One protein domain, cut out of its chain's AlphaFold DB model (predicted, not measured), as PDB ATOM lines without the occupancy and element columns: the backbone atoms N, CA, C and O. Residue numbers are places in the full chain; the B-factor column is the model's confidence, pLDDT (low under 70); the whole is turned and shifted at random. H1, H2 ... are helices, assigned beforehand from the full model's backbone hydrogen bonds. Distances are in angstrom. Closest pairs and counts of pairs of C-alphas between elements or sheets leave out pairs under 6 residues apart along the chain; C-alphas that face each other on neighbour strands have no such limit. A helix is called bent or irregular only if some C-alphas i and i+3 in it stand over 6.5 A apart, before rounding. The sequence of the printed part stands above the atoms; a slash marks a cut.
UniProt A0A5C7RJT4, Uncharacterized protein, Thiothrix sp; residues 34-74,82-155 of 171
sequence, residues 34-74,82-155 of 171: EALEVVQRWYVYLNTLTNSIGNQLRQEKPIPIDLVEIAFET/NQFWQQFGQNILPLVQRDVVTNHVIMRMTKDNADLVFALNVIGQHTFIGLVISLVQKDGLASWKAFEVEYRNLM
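AT A GLANCE: This is residues 34 to 74 and 82 to 155 of the 171 residues of an uncharacterized protein of Thiothrix sp (UniProt A0A5C7RJT4). Look for a small bundle of three helices with H4 in its middle: H1 and H4 run side by side in opposite ways, and the long, kinked H3 crosses H4, meeting H1 near the beginning of both. The short helix H2 packs on H1 and H3, and H5 folds back over the later part of H4, away from H1. The printed part has 115 residues with five named helices, H1 to H5 in chain order, and no named strand; the class is all helix. It is compact, with a radius of gyration of the C-alphas of 14.7 A, yet only just elongated, with spans of 45 by 29 by 21 A.

HOW THE PARTS SIT: Begin with H3, residues 83 to 110, the longest helix by residues, which has a kink of 63 degrees near residue 90. It is irregular there: C-alphas 87 and 90 are 7.6 A apart. With residues 92 to 104 alone it touches H4, residues 116 to 136, where the closest C-alphas, of Val 100 and Ile 123, are 6.0 A apart; this helical hairpin has a steep tilt of 38 degrees, opposite ways. Next find H1, residues 34 to 57, which touches H4 at a shallow tilt of 15 degrees, opposite ways, the closest C-alphas being Thr 50 and Val 117 at 5.6 A. H1 touches H3 with residues 34 to 38 alone, closest at the C-alphas of Ala 35 and Phe 84, 6.0 A apart. H2, residues 66 to 73, touches H1, with the C-alphas of Leu 49 and Ala 71 closest at 6.5 A, and these two form a helical hairpin. H2 also touches H3, with the C-alphas of Phe 72 and Gln 97 closest at 7.2 A. H5, residues 141 to 155, forms a helical hairpin with H4, touching its residues 126 to 134 alone; the closest C-alphas, of Gly 130 and Trp 144, are 5.1 A apart. H5 is apart from H1, H2 and H3. In H1, H2, H4 and H5 every O i to N i+4 pair is within hydrogen-bond range; in H3, 20 of 24 are.

IN THESE COORDINATES: Find C-alpha 83 at (-53.122, 46.129, 14.297); from there H3 runs 40.1 A to C-alpha 110. H1 begins at C-alpha 34, (-56.109, 42.558, 9.196), and covers 33.9 A. H4 covers 29.4 A, and H5 20.9 A, ending at C-alpha 155, (-47.708, 37.227, -14.309). H2 is the short one, with 8 residues.

THE WHOLE: The two C-alphas farthest apart, of Gln 59 and Lys 138, are 46.5 A apart. Residues 75 to 81 are not printed, and C-alphas 74 and 82 stand 17.0 A apart across this cut, on the link from H2 to H3. The links H3 to H4 and H4 to H5 are tight, and H1 to H2 is short. The mean pLDDT of the printed part is 74.5; look for values under 70 at residues 51 to 74 and 105 to 124 of this predicted model.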
ATOM      1  N   GLU A  34     -56.957  41.381   8.964       90.31
ATOM      2  CA  GLU A  34     -56.109  42.558   9.196       90.31
ATOM      3  C   GLU A  34     -54.885  42.595   8.272       90.31
ATOM      4  O   GLU A  34     -54.496  43.663   7.803       90.31
ATOM      5  N   ALA A  35     -54.295  41.432   7.980       89.75
ATOM      6  CA  ALA A  35     -53.176  41.315   7.049       89.75
ATOM      7  C   ALA A  35     -53.638  41.518   5.599       89.75
ATOM      8  O   ALA A  35     -52.952  42.167   4.807       89.75
ATOM      9  N   LEU A  36     -54.826  41.011   5.254       91.69
ATOM     10  CA  LEU A  36     -55.428  41.230   3.941       91.69
ATOM     11  C   LEU A  36     -55.737  42.711   3.715       91.69
ATOM     12  O   LEU A  36     -55.414  43.257   2.661       91.69
ATOM     13  N   GLU A  37     -56.314  43.371   4.715       89.31
ATOM     14  CA  GLU A  37     -56.590  44.802   4.684       89.31
ATOM     15  C   GLU A  37     -55.297  45.610   4.481       89.31
ATOM     16  O   GLU A  37     -55.277  46.567   3.704       89.31
ATOM     17  N   VAL A  38     -54.192  45.195   5.111       87.62
ATOM     18  CA  VAL A  38     -52.870  45.804   4.901       87.62
ATOM     19  C   VAL A  38     -52.390  45.630   3.459       87.62
ATOM     20  O   VAL A  38     -51.939  46.593   2.844       87.62
ATOM     21  N   VAL A  39     -52.533  44.445   2.868       88.56
ATOM     22  CA  VAL A  39     -52.192  44.233   1.451       88.56
ATOM     23  C   VAL A  39     -53.048  45.105   0.525       88.56
ATOM     24  O   VAL A  39     -52.534  45.707  -0.417       88.56
ATOM     25  N   GLN A  40     -54.342  45.249   0.808       86.44
ATOM     26  CA  GLN A  40     -55.246  46.078   0.002       86.44
ATOM     27  C   GLN A  40     -54.918  47.573   0.102       86.44
ATOM     28  O   GLN A  40     -54.805  48.261  -0.917       86.44
ATOM     29  N   ARG A  41     -54.713  48.078   1.324       83.62
ATOM     30  CA  ARG A  41     -54.297  49.465   1.584       83.62
ATOM     31  C   ARG A  41     -52.924  49.760   0.959       83.62
ATOM     32  O   ARG A  41     -52.707  50.873   0.481       83.62
ATOM     33  N   TRP A  42     -52.041  48.761   0.867       84.25
ATOM     34  CA  TRP A  42     -50.746  48.877   0.189       84.25
ATOM     35  C   TRP A  42     -50.870  49.124  -1.312       84.25
ATOM     36  O   TRP A  42     -50.155  49.970  -1.844       84.25
ATOM     37  N   TYR A  43     -51.804  48.465  -2.003       78.62
ATOM     38  CA  TYR A  43     -52.036  48.744  -3.424       78.62
ATOM     39  C   TYR A  43     -52.484  50.182  -3.669       78.62
ATOM     40  O   TYR A  43     -51.998  50.832  -4.594       78.62
ATOM     41  N   VAL A  44     -53.386  50.696  -2.828       76.81
ATOM     42  CA  VAL A  44     -53.824  52.097  -2.902       76.81
ATOM     43  C   VAL A  44     -52.636  53.027  -2.675       76.81
ATOM     44  O   VAL A  44     -52.416  53.944  -3.463       76.81
ATOM     45  N   TYR A  45     -51.834  52.742  -1.648       76.81
ATOM     46  CA  TYR A  45     -50.643  53.514  -1.325       76.81
ATOM     47  C   TYR A  45     -49.627  53.538  -2.474       76.81
ATOM     48  O   TYR A  45     -49.221  54.619  -2.895       76.81
ATOM     49  N   LEU A  46     -49.275  52.380  -3.037       75.31
ATOM     50  CA  LEU A  46     -48.357  52.299  -4.173       75.31
ATOM     51  C   LEU A  46     -48.891  53.029  -5.404       75.31
ATOM     52  O   LEU A  46     -48.124  53.701  -6.083       75.31
ATOM     53  N   ASN A  47     -50.195  52.969  -5.675       71.69
ATOM     54  CA  ASN A  47     -50.789  53.733  -6.771       71.69
ATOM     55  C   ASN A  47     -50.666  55.247  -6.539       71.69
ATOM     56  O   ASN A  47     -50.309  55.985  -7.460       71.69
ATOM     57  N   THR A  48     -50.924  55.730  -5.321       73.19
ATOM     58  CA  THR A  48     -50.726  57.144  -4.963       73.19
ATOM     59  C   THR A  48     -49.258  57.550  -5.085       73.19
ATOM     60  O   THR A  48     -48.962  58.591  -5.671       73.19
ATOM     61  N   LEU A  49     -48.347  56.709  -4.591       73.31
ATOM     62  CA  LEU A  49     -46.902  56.903  -4.640       73.31
ATOM     63  C   LEU A  49     -46.406  57.022  -6.085       73.31
ATOM     64  O   LEU A  49     -45.789  58.016  -6.463       73.31
ATOM     65  N   THR A  50     -46.761  56.041  -6.911       70.00
ATOM     66  CA  THR A  50     -46.436  55.980  -8.333       70.00
ATOM     67  C   THR A  50     -46.983  57.183  -9.096       70.00
ATOM     68  O   THR A  50     -46.270  57.757  -9.914       70.00
ATOM     69  N   ASN A  51     -48.220  57.608  -8.822       68.38
ATOM     70  CA  ASN A  51     -48.809  58.783  -9.468       68.38
ATOM     71  C   ASN A  51     -48.129  60.087  -9.028       68.38
ATOM     72  O   ASN A  51     -47.906  60.971  -9.856       68.38
ATOM     73  N   SER A  52     -47.787  60.212  -7.741       68.81
ATOM     74  CA  SER A  52     -47.066  61.369  -7.203       68.81
ATOM     75  C   SER A  52     -45.687  61.497  -7.842       68.81
ATOM     76  O   SER A  52     -45.356  62.548  -8.391       68.81
ATOM     77  N   ILE A  53     -44.929  60.396  -7.859       67.00
ATOM     78  CA  ILE A  53     -43.623  60.324  -8.510       67.00
ATOM     79  C   ILE A  53     -43.793  60.610 -10.000       67.00
ATOM     80  O   ILE A  53     -43.201  61.562 -10.488       67.00
ATOM     81  N   GLY A  54     -44.670  59.893 -10.711       62.78
ATOM     82  CA  GLY A  54     -44.935  60.063 -12.146       62.78
ATOM     83  C   GLY A  54     -45.299  61.493 -12.564       62.78
ATOM     84  O   GLY A  54     -44.913  61.942 -13.645       62.78
ATOM     85  N   ASN A  55     -45.992  62.245 -11.707       62.94
ATOM     86  CA  ASN A  55     -46.269  63.663 -11.932       62.94
ATOM     87  C   ASN A  55     -45.020  64.544 -11.779       62.94
ATOM     88  O   ASN A  55     -44.847  65.465 -12.576       62.94
ATOM     89  N   GLN A  56     -44.138  64.235 -10.827       60.72
ATOM     90  CA  GLN A  56     -42.833  64.888 -10.669       60.72
ATOM     91  C   GLN A  56     -41.859  64.507 -11.808       60.72
ATOM     92  O   GLN A  56     -41.137  65.365 -12.310       60.72
ATOM     93  N   LEU A  57     -41.918  63.268 -12.323       56.84
ATOM     94  CA  LEU A  57     -41.072  62.773 -13.430       56.84
ATOM     95  C   LEU A  57     -41.266  63.520 -14.753       56.84
ATOM     96  O   LEU A  57     -40.398  63.479 -15.624       56.84
ATOM     97  N   ARG A  58     -42.410  64.190 -14.940       55.31
ATOM     98  CA  ARG A  58     -42.656  65.012 -16.134       55.31
ATOM     99  C   ARG A  58     -41.778  66.265 -16.184       55.31
ATOM    100  O   ARG A  58     -41.740  66.905 -17.230       55.31
ATOM    101  N   GLN A  59     -41.102  66.614 -15.087       55.50
ATOM    102  CA  GLN A  59     -40.346  67.859 -14.956       55.50
ATOM    103  C   GLN A  59     -38.821  67.648 -14.896       55.50
ATOM    104  O   GLN A  59     -38.096  68.551 -15.303       55.50
ATOM    105  N   GLU A  60     -38.320  66.467 -14.502       53.81
ATOM    106  CA  GLU A  60     -36.875  66.201 -14.368       53.81
ATOM    107  C   GLU A  60     -36.466  64.792 -14.851       53.81
ATOM    108  O   GLU A  60     -37.108  63.787 -14.539       53.81
ATOM    109  N   LYS A  61     -35.360  64.708 -15.610       56.06
ATOM    110  CA  LYS A  61     -34.648  63.459 -15.937       56.06
ATOM    111  C   LYS A  61     -33.139  63.665 -15.749       56.06
ATOM    112  O   LYS A  61     -32.623  64.643 -16.292       56.06
ATOM    113  N   PRO A  62     -32.408  62.738 -15.094       57.44
ATOM    114  CA  PRO A  62     -32.844  61.468 -14.494       57.44
ATOM    115  C   PRO A  62     -33.519  61.644 -13.125       57.44
ATOM    116  O   PRO A  62     -33.342  62.661 -12.471       57.44
ATOM    117  N   ILE A  63     -34.266  60.630 -12.691       57.69
ATOM    118  CA  ILE A  63     -35.013  60.652 -11.427       57.69
ATOM    119  C   ILE A  63     -34.044  60.465 -10.247       57.69
ATOM    120  O   ILE A  63     -33.350  59.442 -10.219       57.69
ATOM    121  N   PRO A  64     -33.979  61.393  -9.278       62.50
ATOM    122  CA  PRO A  64     -33.180  61.213  -8.070       62.50
ATOM    123  C   PRO A  64     -33.726  60.068  -7.210       62.50
ATOM    124  O   PRO A  64     -34.935  59.959  -7.006       62.50
ATOM    125  N   ILE A  65     -32.834  59.231  -6.678       62.78
ATOM    126  CA  ILE A  65     -33.207  58.134  -5.773       62.78
ATOM    127  C   ILE A  65     -33.824  58.654  -4.470       62.78
ATOM    128  O   ILE A  65     -34.748  58.048  -3.937       62.78
ATOM    129  N   ASP A  66     -33.404  59.848  -4.060       63.75
ATOM    130  CA  ASP A  66     -33.902  60.594  -2.909       63.75
ATOM    131  C   ASP A  66     -35.422  60.841  -2.997       63.75
ATOM    132  O   ASP A  66     -36.105  60.871  -1.977       63.75
ATOM    133  N   LEU A  67     -36.002  60.937  -4.207       63.53
ATOM    134  CA  LEU A  67     -37.458  61.055  -4.372       63.53
ATOM    135  C   LEU A  67     -38.199  59.777  -3.966       63.53
ATOM    136  O   LEU A  67     -39.332  59.859  -3.501       63.53
ATOM    137  N   VAL A  68     -37.587  58.599  -4.124       63.22
ATOM    138  CA  VAL A  68     -38.166  57.326  -3.665       63.22
ATOM    139  C   VAL A  68     -38.171  57.281  -2.145       63.22
ATOM    140  O   VAL A  68     -39.186  56.931  -1.547       63.22
ATOM    141  N   GLU A  69     -37.053  57.660  -1.529       62.56
ATOM    142  CA  GLU A  69     -36.890  57.672  -0.073       62.56
ATOM    143  C   GLU A  69     -37.909  58.620   0.574       62.56
ATOM    144  O   GLU A  69     -38.722  58.176   1.387       62.56
ATOM    145  N   ILE A  70     -37.991  59.866   0.092       60.69
ATOM    146  CA  ILE A  70     -38.961  60.877   0.553       60.69
ATOM    147  C   ILE A  70     -40.411  60.398   0.381       60.69
ATOM    148  O   ILE A  70     -41.273  60.621   1.235       60.69
ATOM    149  N   ALA A  71     -40.715  59.729  -0.731       61.34
ATOM    150  CA  ALA A  71     -42.078  59.321  -1.023       61.34
ATOM    151  C   ALA A  71     -42.545  58.154  -0.116       61.34
ATOM    152  O   ALA A  71     -43.729  58.088   0.234       61.34
ATOM    153  N   PHE A  72     -41.623  57.304   0.361       62.56
ATOM    154  CA  PHE A  72     -41.910  56.295   1.390       62.56
ATOM    155  C   PHE A  72     -41.897  56.824   2.840       62.56
ATOM    156  O   PHE A  72     -42.487  56.192   3.715       62.56
ATOM    157  N   GLU A  73     -41.274  57.976   3.106       54.12
ATOM    158  CA  GLU A  73     -41.273  58.637   4.426       54.12
ATOM    159  C   GLU A  73     -42.610  59.302   4.783       54.12
ATOM    160  O   GLU A  73     -42.864  59.622   5.948       54.12
ATOM    161  N   THR A  74     -43.495  59.502   3.803       55.53
ATOM    162  CA  THR A  74     -44.794  60.129   4.064       55.53
ATOM    163  C   THR A  74     -45.654  59.190   4.923       55.53
ATOM    164  O   THR A  74     -45.942  58.070   4.488       55.53
ATOM    165  N   ASN A  82     -54.734  49.935  11.974       86.94
ATOM    166  CA  ASN A  82     -54.608  48.513  11.645       86.94
ATOM    167  C   ASN A  82     -53.568  47.830  12.562       86.94
ATOM    168  O   ASN A  82     -52.416  48.271  12.625       86.94
ATOM    169  N   GLN A  83     -53.967  46.771  13.277       86.31
ATOM    170  CA  GLN A  83     -53.122  46.129  14.297       86.31
ATOM    171  C   GLN A  83     -51.901  45.428  13.691       86.31
ATOM    172  O   GLN A  83     -50.787  45.600  14.190       86.31
ATOM    173  N   PHE A  84     -52.077  44.718  12.572       88.06
ATOM    174  CA  PHE A  84     -50.969  44.094  11.846       88.06
ATOM    175  C   PHE A  84     -49.906  45.133  11.459       88.06
ATOM    176  O   PHE A  84     -48.709  44.935  11.684       88.06
ATOM    177  N   TRP A  85     -50.331  46.284  10.931       86.81
ATOM    178  CA  TRP A  85     -49.411  47.366  10.585       86.81
ATOM    179  C   TRP A  85     -48.708  47.963  11.807       86.81
ATOM    180  O   TRP A  85     -47.506  48.217  11.755       86.81
ATOM    181  N   GLN A  86     -49.420  48.164  12.917       86.00
ATOM    182  CA  GLN A  86     -48.814  48.655  14.159       86.00
ATOM    183  C   GLN A  86     -47.721  47.716  14.677       86.00
ATOM    184  O   GLN A  86     -46.700  48.182  15.179       86.00
ATOM    185  N   GLN A  87     -47.918  46.406  14.527       87.19
ATOM    186  CA  GLN A  87     -46.980  45.399  15.004       87.19
ATOM    187  C   GLN A  87     -45.776  45.207  14.071       87.19
ATOM    188  O   GLN A  87     -44.651  45.051  14.548       87.19
ATOM    189  N   PHE A  88     -45.991  45.210  12.753       87.31
ATOM    190  CA  PHE A  88     -44.970  44.779  11.788       87.31
ATOM    191  C   PHE A  88     -44.504  45.866  10.816       87.31
ATOM    192  O   PHE A  88     -43.446  45.716  10.203       87.31
ATOM    193  N   GLY A  89     -45.240  46.971  10.678       81.06
ATOM    194  CA  GLY A  89     -44.996  47.994   9.656       81.06
ATOM    195  C   GLY A  89     -43.598  48.610   9.720       81.06
ATOM    196  O   GLY A  89     -42.963  48.790   8.683       81.06
ATOM    197  N   GLN A  90     -43.069  48.828  10.930       80.50
ATOM    198  CA  GLN A  90     -41.707  49.349  11.146       80.50
ATOM    199  C   GLN A  90     -40.606  48.408  10.630       80.50
ATOM    200  O   GLN A  90     -39.524  48.866  10.280       80.50
ATOM    201  N   ASN A  91     -40.881  47.103  10.543       82.12
ATOM    202  CA  ASN A  91     -39.934  46.112  10.029       82.12
ATOM    203  C   ASN A  91     -40.102  45.887   8.519       82.12
ATOM    204  O   ASN A  91     -39.117  45.670   7.818       82.12
ATOM    205  N   ILE A  92     -41.338  45.930   8.012       81.81
ATOM    206  CA  ILE A  92     -41.644  45.669   6.597       81.81
ATOM    207  C   ILE A  92     -41.193  46.837   5.712       81.81
ATOM    208  O   ILE A  92     -40.582  46.617   4.666       81.81
ATOM    209  N   LEU A  93     -41.482  48.078   6.120       79.38
ATOM    210  CA  LEU A  93     -41.297  49.257   5.270       79.38
ATOM    211  C   LEU A  93     -39.836  49.461   4.812       79.38
ATOM    212  O   LEU A  93     -39.631  49.601   3.602       79.38
ATOM    213  N   PRO A  94     -38.814  49.379   5.693       77.50
ATOM    214  CA  PRO A  94     -37.420  49.549   5.276       77.50
ATOM    215  C   PRO A  94     -36.931  48.465   4.310       77.50
ATOM    216  O   PRO A  94     -36.102  48.727   3.439       77.50
ATOM    217  N   LEU A  95     -37.443  47.236   4.441       80.06
ATOM    218  CA  LEU A  95     -37.072  46.126   3.562       80.06
ATOM    219  C   LEU A  95     -37.600  46.349   2.144       80.06
ATOM    220  O   LEU A  95     -36.859  46.179   1.177       80.06
ATOM    221  N   VAL A  96     -38.850  46.796   2.021       79.62
ATOM    222  CA  VAL A  96     -39.449  47.088   0.714       79.62
ATOM    223  C   VAL A  96     -38.784  48.295   0.053       79.62
ATOM    224  O   VAL A  96     -38.468  48.231  -1.135       79.62
ATOM    225  N   GLN A  97     -38.500  49.360   0.815       75.50
ATOM    226  CA  GLN A  97     -37.731  50.515   0.330       75.50
ATOM    227  C   GLN A  97     -36.374  50.077  -0.240       75.50
ATOM    228  O   GLN A  97     -36.039  50.406  -1.381       75.50
ATOM    229  N   ARG A  98     -35.614  49.284   0.529       77.06
ATOM    230  CA  ARG A  98     -34.291  48.793   0.127       77.06
ATOM    231  C   ARG A  98     -34.345  47.963  -1.152       77.06
ATOM    232  O   ARG A  98     -33.477  48.134  -2.010       77.06
ATOM    233  N   ASP A  99     -35.332  47.083  -1.293       77.06
ATOM    234  CA  ASP A  99     -35.473  46.236  -2.479       77.06
ATOM    235  C   ASP A  99     -35.811  47.050  -3.730       77.06
ATOM    236  O   ASP A  99     -35.219  46.820  -4.789       77.06
ATOM    237  N   VAL A 100     -36.705  48.036  -3.619       74.12
ATOM    238  CA  VAL A 100     -37.020  48.955  -4.724       74.12
ATOM    239  C   VAL A 100     -35.776  49.740  -5.143       74.12
ATOM    240  O   VAL A 100     -35.439  49.762  -6.328       74.12
ATOM    241  N   VAL A 101     -35.067  50.340  -4.182       73.75
ATOM    242  CA  VAL A 101     -33.842  51.121  -4.410       73.75
ATOM    243  C   VAL A 101     -32.761  50.270  -5.077       73.75
ATOM    244  O   VAL A 101     -32.230  50.643  -6.124       73.75
ATOM    245  N   THR A 102     -32.474  49.093  -4.520       73.00
ATOM    246  CA  THR A 102     -31.430  48.189  -5.025       73.00
ATOM    247  C   THR A 102     -31.721  47.761  -6.461       73.00
ATOM    248  O   THR A 102     -30.847  47.833  -7.327       73.00
ATOM    249  N   ASN A 103     -32.961  47.361  -6.747       70.25
ATOM    250  CA  ASN A 103     -33.348  46.957  -8.093       70.25
ATOM    251  C   ASN A 103     -33.357  48.131  -9.074       70.25
ATOM    252  O   ASN A 103     -32.936  47.953 -10.215       70.25
ATOM    253  N   HIS A 104     -33.766  49.331  -8.654       70.06
ATOM    254  CA  HIS A 104     -33.683  50.517  -9.503       70.06
ATOM    255  C   HIS A 104     -32.234  50.806  -9.924       70.06
ATOM    256  O   HIS A 104     -31.967  51.015 -11.111       70.06
ATOM    257  N   VAL A 105     -31.286  50.733  -8.983       68.62
ATOM    258  CA  VAL A 105     -29.850  50.890  -9.264       68.62
ATOM    259  C   VAL A 105     -29.365  49.827 -10.254       68.62
ATOM    260  O   VAL A 105     -28.760  50.175 -11.268       68.62
ATOM    261  N   ILE A 106     -29.680  48.546 -10.026       65.44
ATOM    262  CA  ILE A 106     -29.296  47.444 -10.931       65.44
ATOM    263  C   ILE A 106     -29.891  47.643 -12.332       65.44
ATOM    264  O   ILE A 106     -29.200  47.471 -13.340       65.44
ATOM    265  N   MET A 107     -31.167  48.022 -12.424       64.38
ATOM    266  CA  MET A 107     -31.821  48.249 -13.709       64.38
ATOM    267  C   MET A 107     -31.208  49.444 -14.452       64.38
ATOM    268  O   MET A 107     -31.014  49.353 -15.660       64.38
ATOM    269  N   ARG A 108     -30.834  50.524 -13.751       63.56
ATOM    270  CA  ARG A 108     -30.108  51.664 -14.339       63.56
ATOM    271  C   ARG A 108     -28.725  51.264 -14.858       63.56
ATOM    272  O   ARG A 108     -28.302  51.747 -15.899       63.56
ATOM    273  N   MET A 109     -28.024  50.376 -14.154       57.62
ATOM    274  CA  MET A 109     -26.717  49.867 -14.594       57.62
ATOM    275  C   MET A 109     -26.810  48.949 -15.820       57.62
ATOM    276  O   MET A 109     -25.816  48.756 -16.513       57.62
ATOM    277  N   THR A 110     -27.980  48.356 -16.074       54.12
ATOM    278  CA  THR A 110     -28.184  47.358 -17.138       54.12
ATOM    279  C   THR A 110     -29.004  47.869 -18.327       54.12
ATOM    280  O   THR A 110     -28.968  47.242 -19.386       54.12
ATOM    281  N   LYS A 111     -29.739  48.985 -18.187       52.91
ATOM    282  CA  LYS A 111     -30.548  49.624 -19.240       52.91
ATOM    283  C   LYS A 111     -30.595  51.146 -19.059       52.91
ATOM    284  O   LYS A 111     -30.824  51.630 -17.956       52.91
ATOM    285  N   ASP A 112     -30.547  51.891 -20.163       48.03
ATOM    286  CA  ASP A 112     -30.498  53.366 -20.150       48.03
ATOM    287  C   ASP A 112     -31.779  54.088 -19.680       48.03
ATOM    288  O   ASP A 112     -31.773  55.306 -19.569       48.03
ATOM    289  N   ASN A 113     -32.883  53.393 -19.382       50.44
ATOM    290  CA  ASN A 113     -34.128  54.009 -18.892       50.44
ATOM    291  C   ASN A 113     -34.980  52.995 -18.115       50.44
ATOM    292  O   ASN A 113     -36.071  52.616 -18.543       50.44
ATOM    293  N   ALA A 114     -34.478  52.498 -16.988       54.00
ATOM    294  CA  ALA A 114     -35.315  51.744 -16.067       54.00
ATOM    295  C   ALA A 114     -36.432  52.648 -15.527       54.00
ATOM    296  O   ALA A 114     -36.161  53.560 -14.745       54.00
ATOM    297  N   ASP A 115     -37.670  52.413 -15.963       64.06
ATOM    298  CA  ASP A 115     -38.828  53.157 -15.483       64.06
ATOM    299  C   ASP A 115     -39.016  52.888 -13.981       64.06
ATOM    300  O   ASP A 115     -39.412  51.797 -13.564       64.06
ATOM    301  N   LEU A 116     -38.666  53.873 -13.151       64.00
ATOM    302  CA  LEU A 116     -38.769  53.792 -11.696       64.00
ATOM    303  C   LEU A 116     -40.207  53.484 -11.251       64.00
ATOM    304  O   LEU A 116     -40.399  52.755 -10.281       64.00
ATOM    305  N   VAL A 117     -41.205  53.968 -11.996       64.75
ATOM    306  CA  VAL A 117     -42.626  53.670 -11.768       64.75
ATOM    307  C   VAL A 117     -42.904  52.178 -11.951       64.75
ATOM    308  O   VAL A 117     -43.601  51.564 -11.141       64.75
ATOM    309  N   PHE A 118     -42.315  51.561 -12.976       65.31
ATOM    310  CA  PHE A 118     -42.431  50.122 -13.189       65.31
ATOM    311  C   PHE A 118     -41.751  49.324 -12.066       65.31
ATOM    312  O   PHE A 118     -42.333  48.365 -11.557       65.31
ATOM    313  N   ALA A 119     -40.551  49.736 -11.642       64.12
ATOM    314  CA  ALA A 119     -39.836  49.084 -10.546       64.12
ATOM    315  C   ALA A 119     -40.626  49.154  -9.225       64.12
ATOM    316  O   ALA A 119     -40.797  48.135  -8.561       64.12
ATOM    317  N   LEU A 120     -41.181  50.322  -8.888       68.75
ATOM    318  CA  LEU A 120     -42.039  50.521  -7.715       68.75
ATOM    319  C   LEU A 120     -43.275  49.621  -7.738       68.75
ATOM    320  O   LEU A 120     -43.566  48.948  -6.749       68.75
ATOM    321  N   ASN A 121     -43.975  49.570  -8.872       64.31
ATOM    322  CA  ASN A 121     -45.194  48.780  -8.988       64.31
ATOM    323  C   ASN A 121     -44.918  47.277  -8.900       64.31
ATOM    324  O   ASN A 121     -45.620  46.578  -8.183       64.31
ATOM    325  N   VAL A 122     -43.895  46.762  -9.585       66.69
ATOM    326  CA  VAL A 122     -43.647  45.313  -9.606       66.69
ATOM    327  C   VAL A 122     -42.954  44.845  -8.329       66.69
ATOM    328  O   VAL A 122     -43.408  43.897  -7.690       66.69
ATOM    329  N   ILE A 123     -41.869  45.507  -7.925       68.00
ATOM    330  CA  ILE A 123     -41.044  45.064  -6.792       68.00
ATOM    331  C   ILE A 123     -41.698  45.448  -5.469       68.00
ATOM    332  O   ILE A 123     -41.705  44.637  -4.544       68.00
ATOM    333  N   GLY A 124     -42.301  46.636  -5.386       69.69
ATOM    334  CA  GLY A 124     -43.002  47.088  -4.189       69.69
ATOM    335  C   GLY A 124     -44.229  46.235  -3.871       69.69
ATOM    336  O   GLY A 124     -44.466  45.932  -2.705       69.69
ATOM    337  N   GLN A 125     -44.994  45.795  -4.877       73.19
ATOM    338  CA  GLN A 125     -46.137  44.898  -4.654       73.19
ATOM    339  C   GLN A 125     -45.668  43.494  -4.267       73.19
ATOM    340  O   GLN A 125     -46.053  42.985  -3.218       73.19
ATOM    341  N   HIS A 126     -44.797  42.886  -5.077       80.56
ATOM    342  CA  HIS A 126     -44.318  41.521  -4.855       80.56
ATOM    343  C   HIS A 126     -43.641  41.346  -3.487       80.56
ATOM    344  O   HIS A 126     -43.991  40.440  -2.728       80.56
ATOM    345  N   THR A 127     -42.679  42.217  -3.171       80.50
ATOM    346  CA  THR A 127     -41.853  42.098  -1.961       80.50
ATOM    347  C   THR A 127     -42.694  42.316  -0.712       80.50
ATOM    348  O   THR A 127     -42.581  41.561   0.248       80.50
ATOM    349  N   PHE A 128     -43.599  43.295  -0.745       85.75
ATOM    350  CA  PHE A 128     -44.495  43.563   0.372       85.75
ATOM    351  C   PHE A 128     -45.420  42.381   0.673       85.75
ATOM    352  O   PHE A 128     -45.495  41.939   1.816       85.75
ATOM    353  N   ILE A 129     -46.093  41.838  -0.346       86.88
ATOM    354  CA  ILE A 129     -47.029  40.720  -0.163       86.88
ATOM    355  C   ILE A 129     -46.290  39.487   0.364       86.88
ATOM    356  O   ILE A 129     -46.771  38.839   1.290       86.88
ATOM    357  N   GLY A 130     -45.097  39.200  -0.169       85.12
ATOM    358  CA  GLY A 130     -44.248  38.114   0.320       85.12
ATOM    359  C   GLY A 130     -43.876  38.262   1.798       85.12
ATOM    360  O   GLY A 130     -43.994  37.301   2.558       85.12
ATOM    361  N   LEU A 131     -43.507  39.475   2.226       86.06
ATOM    362  CA  LEU A 131     -43.200  39.772   3.627       86.06
ATOM    363  C   LEU A 131     -44.431  39.613   4.529       86.06
ATOM    364  O   LEU A 131     -44.332  38.955   5.564       86.06
ATOM    365  N   VAL A 132     -45.599  40.127   4.127       89.44
ATOM    366  CA  VAL A 132     -46.852  39.939   4.883       89.44
ATOM    367  C   VAL A 132     -47.190  38.452   5.029       89.44
ATOM    368  O   VAL A 132     -47.463  37.998   6.138       89.44
ATOM    369  N   ILE A 133     -47.107  37.672   3.945       89.44
ATOM    370  CA  ILE A 133     -47.353  36.221   3.974       89.44
ATOM    371  C   ILE A 133     -46.390  35.528   4.939       89.44
ATOM    372  O   ILE A 133     -46.829  34.729   5.764       89.44
ATOM    373  N   SER A 134     -45.098  35.865   4.886       87.69
ATOM    374  CA  SER A 134     -44.096  35.241   5.756       87.69
ATOM    375  C   SER A 134     -44.301  35.518   7.249       87.69
ATOM    376  O   SER A 134     -43.831  34.749   8.083       87.69
ATOM    377  N   LEU A 135     -44.995  36.607   7.588       88.62
ATOM    378  CA  LEU A 135     -45.316  36.972   8.966       88.62
ATOM    379  C   LEU A 135     -46.615  36.327   9.457       88.62
ATOM    380  O   LEU A 135     -46.767  36.092  10.652       88.62
ATOM    381  N   VAL A 136     -47.550  36.052   8.545       89.50
ATOM    382  CA  VAL A 136     -48.820  35.383   8.856       89.50
ATOM    383  C   VAL A 136     -48.639  33.868   8.971       89.50
ATOM    384  O   VAL A 136     -49.214  33.234   9.855       89.50
ATOM    385  N   GLN A 137     -47.840  33.274   8.090       88.38
ATOM    386  CA  GLN A 137     -47.679  31.826   8.004       88.38
ATOM    387  C   GLN A 137     -46.651  31.290   9.010       88.38
ATOM    388  O   GLN A 137     -45.579  31.861   9.197       88.38
ATOM    389  N   LYS A 138     -46.942  30.131   9.620       79.50
ATOM    390  CA  LYS A 138     -46.056  29.486  10.617       79.50
ATOM    391  C   LYS A 138     -44.703  29.060  10.031       79.50
ATOM    392  O   LYS A 138     -43.714  29.000  10.753       79.50
ATOM    393  N   ASP A 139     -44.668  28.749   8.738       83.94
ATOM    394  CA  ASP A 139     -43.489  28.321   7.979       83.94
ATOM    395  C   ASP A 139     -42.849  29.454   7.147       83.94
ATOM    396  O   ASP A 139     -41.912  29.207   6.385       83.94
ATOM    397  N   GLY A 140     -43.323  30.690   7.338       85.56
ATOM    398  CA  GLY A 140     -42.770  31.968   6.890       85.56
ATOM    399  C   GLY A 140     -42.097  32.000   5.514       85.56
ATOM    400  O   GLY A 140     -42.691  32.389   4.507       85.56
ATOM    401  N   LEU A 141     -40.812  31.636   5.469       82.62
ATOM    402  CA  LEU A 141     -40.001  31.642   4.248       82.62
ATOM    403  C   LEU A 141     -40.493  30.631   3.201       82.62
ATOM    404  O   LEU A 141     -40.433  30.915   2.003       82.62
ATOM    405  N   ALA A 142     -40.967  29.458   3.628       86.12
ATOM    406  CA  ALA A 142     -41.440  28.422   2.714       86.12
ATOM    407  C   ALA A 142     -42.716  28.867   1.984       86.12
ATOM    408  O   ALA A 142     -42.800  28.760   0.759       86.12
ATOM    409  N   SER A 143     -43.666  29.452   2.709       86.31
ATOM    410  CA  SER A 143     -44.910  29.984   2.149       86.31
ATOM    411  C   SER A 143     -44.679  31.237   1.304       86.31
ATOM    412  O   SER A 143     -45.322  31.373   0.265       86.31
ATOM    413  N   TRP A 144     -43.704  32.092   1.641       88.44
ATOM    414  CA  TRP A 144     -43.272  33.152   0.720       88.44
ATOM    415  C   TRP A 144     -42.742  32.567  -0.597       88.44
ATOM    416  O   TRP A 144     -43.172  32.985  -1.672       88.44
ATOM    417  N   LYS A 145     -41.858  31.564  -0.549       85.38
ATOM    418  CA  LYS A 145     -41.318  30.944  -1.771       85.38
ATOM    419  C   LYS A 145     -42.398  30.279  -2.622       85.38
ATOM    420  O   LYS A 145     -42.356  30.384  -3.846       85.38
ATOM    421  N   ALA A 146     -43.377  29.637  -1.992       87.88
ATOM    422  CA  ALA A 146     -44.521  29.068  -2.693       87.88
ATOM    423  C   ALA A 146     -45.382  30.163  -3.357       87.88
ATOM    424  O   ALA A 146     -45.694  30.063  -4.547       87.88
ATOM    425  N   PHE A 147     -45.667  31.255  -2.638       90.06
ATOM    426  CA  PHE A 147     -46.349  32.425  -3.191       90.06
ATOM    427  C   PHE A 147     -45.596  33.030  -4.386       90.06
ATOM    428  O   PHE A 147     -46.211  33.309  -5.412       90.06
ATOM    429  N   GLU A 148     -44.273  33.193  -4.288       85.19
ATOM    430  CA  GLU A 148     -43.428  33.756  -5.349       85.19
ATOM    431  C   GLU A 148     -43.576  32.971  -6.663       85.19
ATOM    432  O   GLU A 148     -43.713  33.560  -7.741       85.19
ATOM    433  N   VAL A 149     -43.593  31.636  -6.581       86.56
ATOM    434  CA  VAL A 149     -43.774  30.760  -7.747       86.56
ATOM    435  C   VAL A 149     -45.151  30.967  -8.378       86.56
ATOM    436  O   VAL A 149     -45.255  31.118  -9.597       86.56
ATOM    437  N   GLU A 150     -46.209  31.009  -7.570       89.44
ATOM    438  CA  GLU A 150     -47.572  31.195  -8.070       89.44
ATOM    439  C   GLU A 150     -47.805  32.590  -8.657       89.44
ATOM    440  O   GLU A 150     -48.366  32.710  -9.748       89.44
ATOM    441  N   TYR A 151     -47.305  33.633  -7.991       85.19
ATOM    442  CA  TYR A 151     -47.339  35.005  -8.487       85.19
ATOM    443  C   TYR A 151     -46.626  35.119  -9.838       85.19
ATOM    444  O   TYR A 151     -47.179  35.654 -10.802       85.19
ATOM    445  N   ARG A 152     -45.420  34.548  -9.958       82.69
ATOM    446  CA  ARG A 152     -44.673  34.538 -11.220       82.69
ATOM    447  C   ARG A 152     -45.445  33.819 -12.326       82.69
ATOM    448  O   ARG A 152     -45.492  34.319 -13.449       82.69
ATOM    449  N   ASN A 153     -46.052  32.675 -12.025       84.94
ATOM    450  CA  ASN A 153     -46.840  31.922 -13.002       84.94
ATOM    451  C   ASN A 153     -48.060  32.716 -13.484       84.94
ATOM    452  O   ASN A 153     -48.339  32.722 -14.688       84.94
ATOM    453  N   LEU A 154     -48.744  33.425 -12.580       84.69
ATOM    454  CA  LEU A 154     -49.841  34.324 -12.930       84.69
ATOM    455  C   LEU A 154     -49.357  35.453 -13.851       84.69
ATOM    456  O   LEU A 154     -49.929  35.654 -14.918       84.69
ATOM    457  N   MET A 155     -48.260  36.131 -13.502       78.62
ATOM    458  CA  MET A 155     -47.708  37.227 -14.309       78.62
ATOM    459  C   MET A 155     -47.263  36.769 -15.703       78.62
ATOM    460  O   MET A 155     -47.532  37.445 -16.695       78.62
TER     461      MET A 155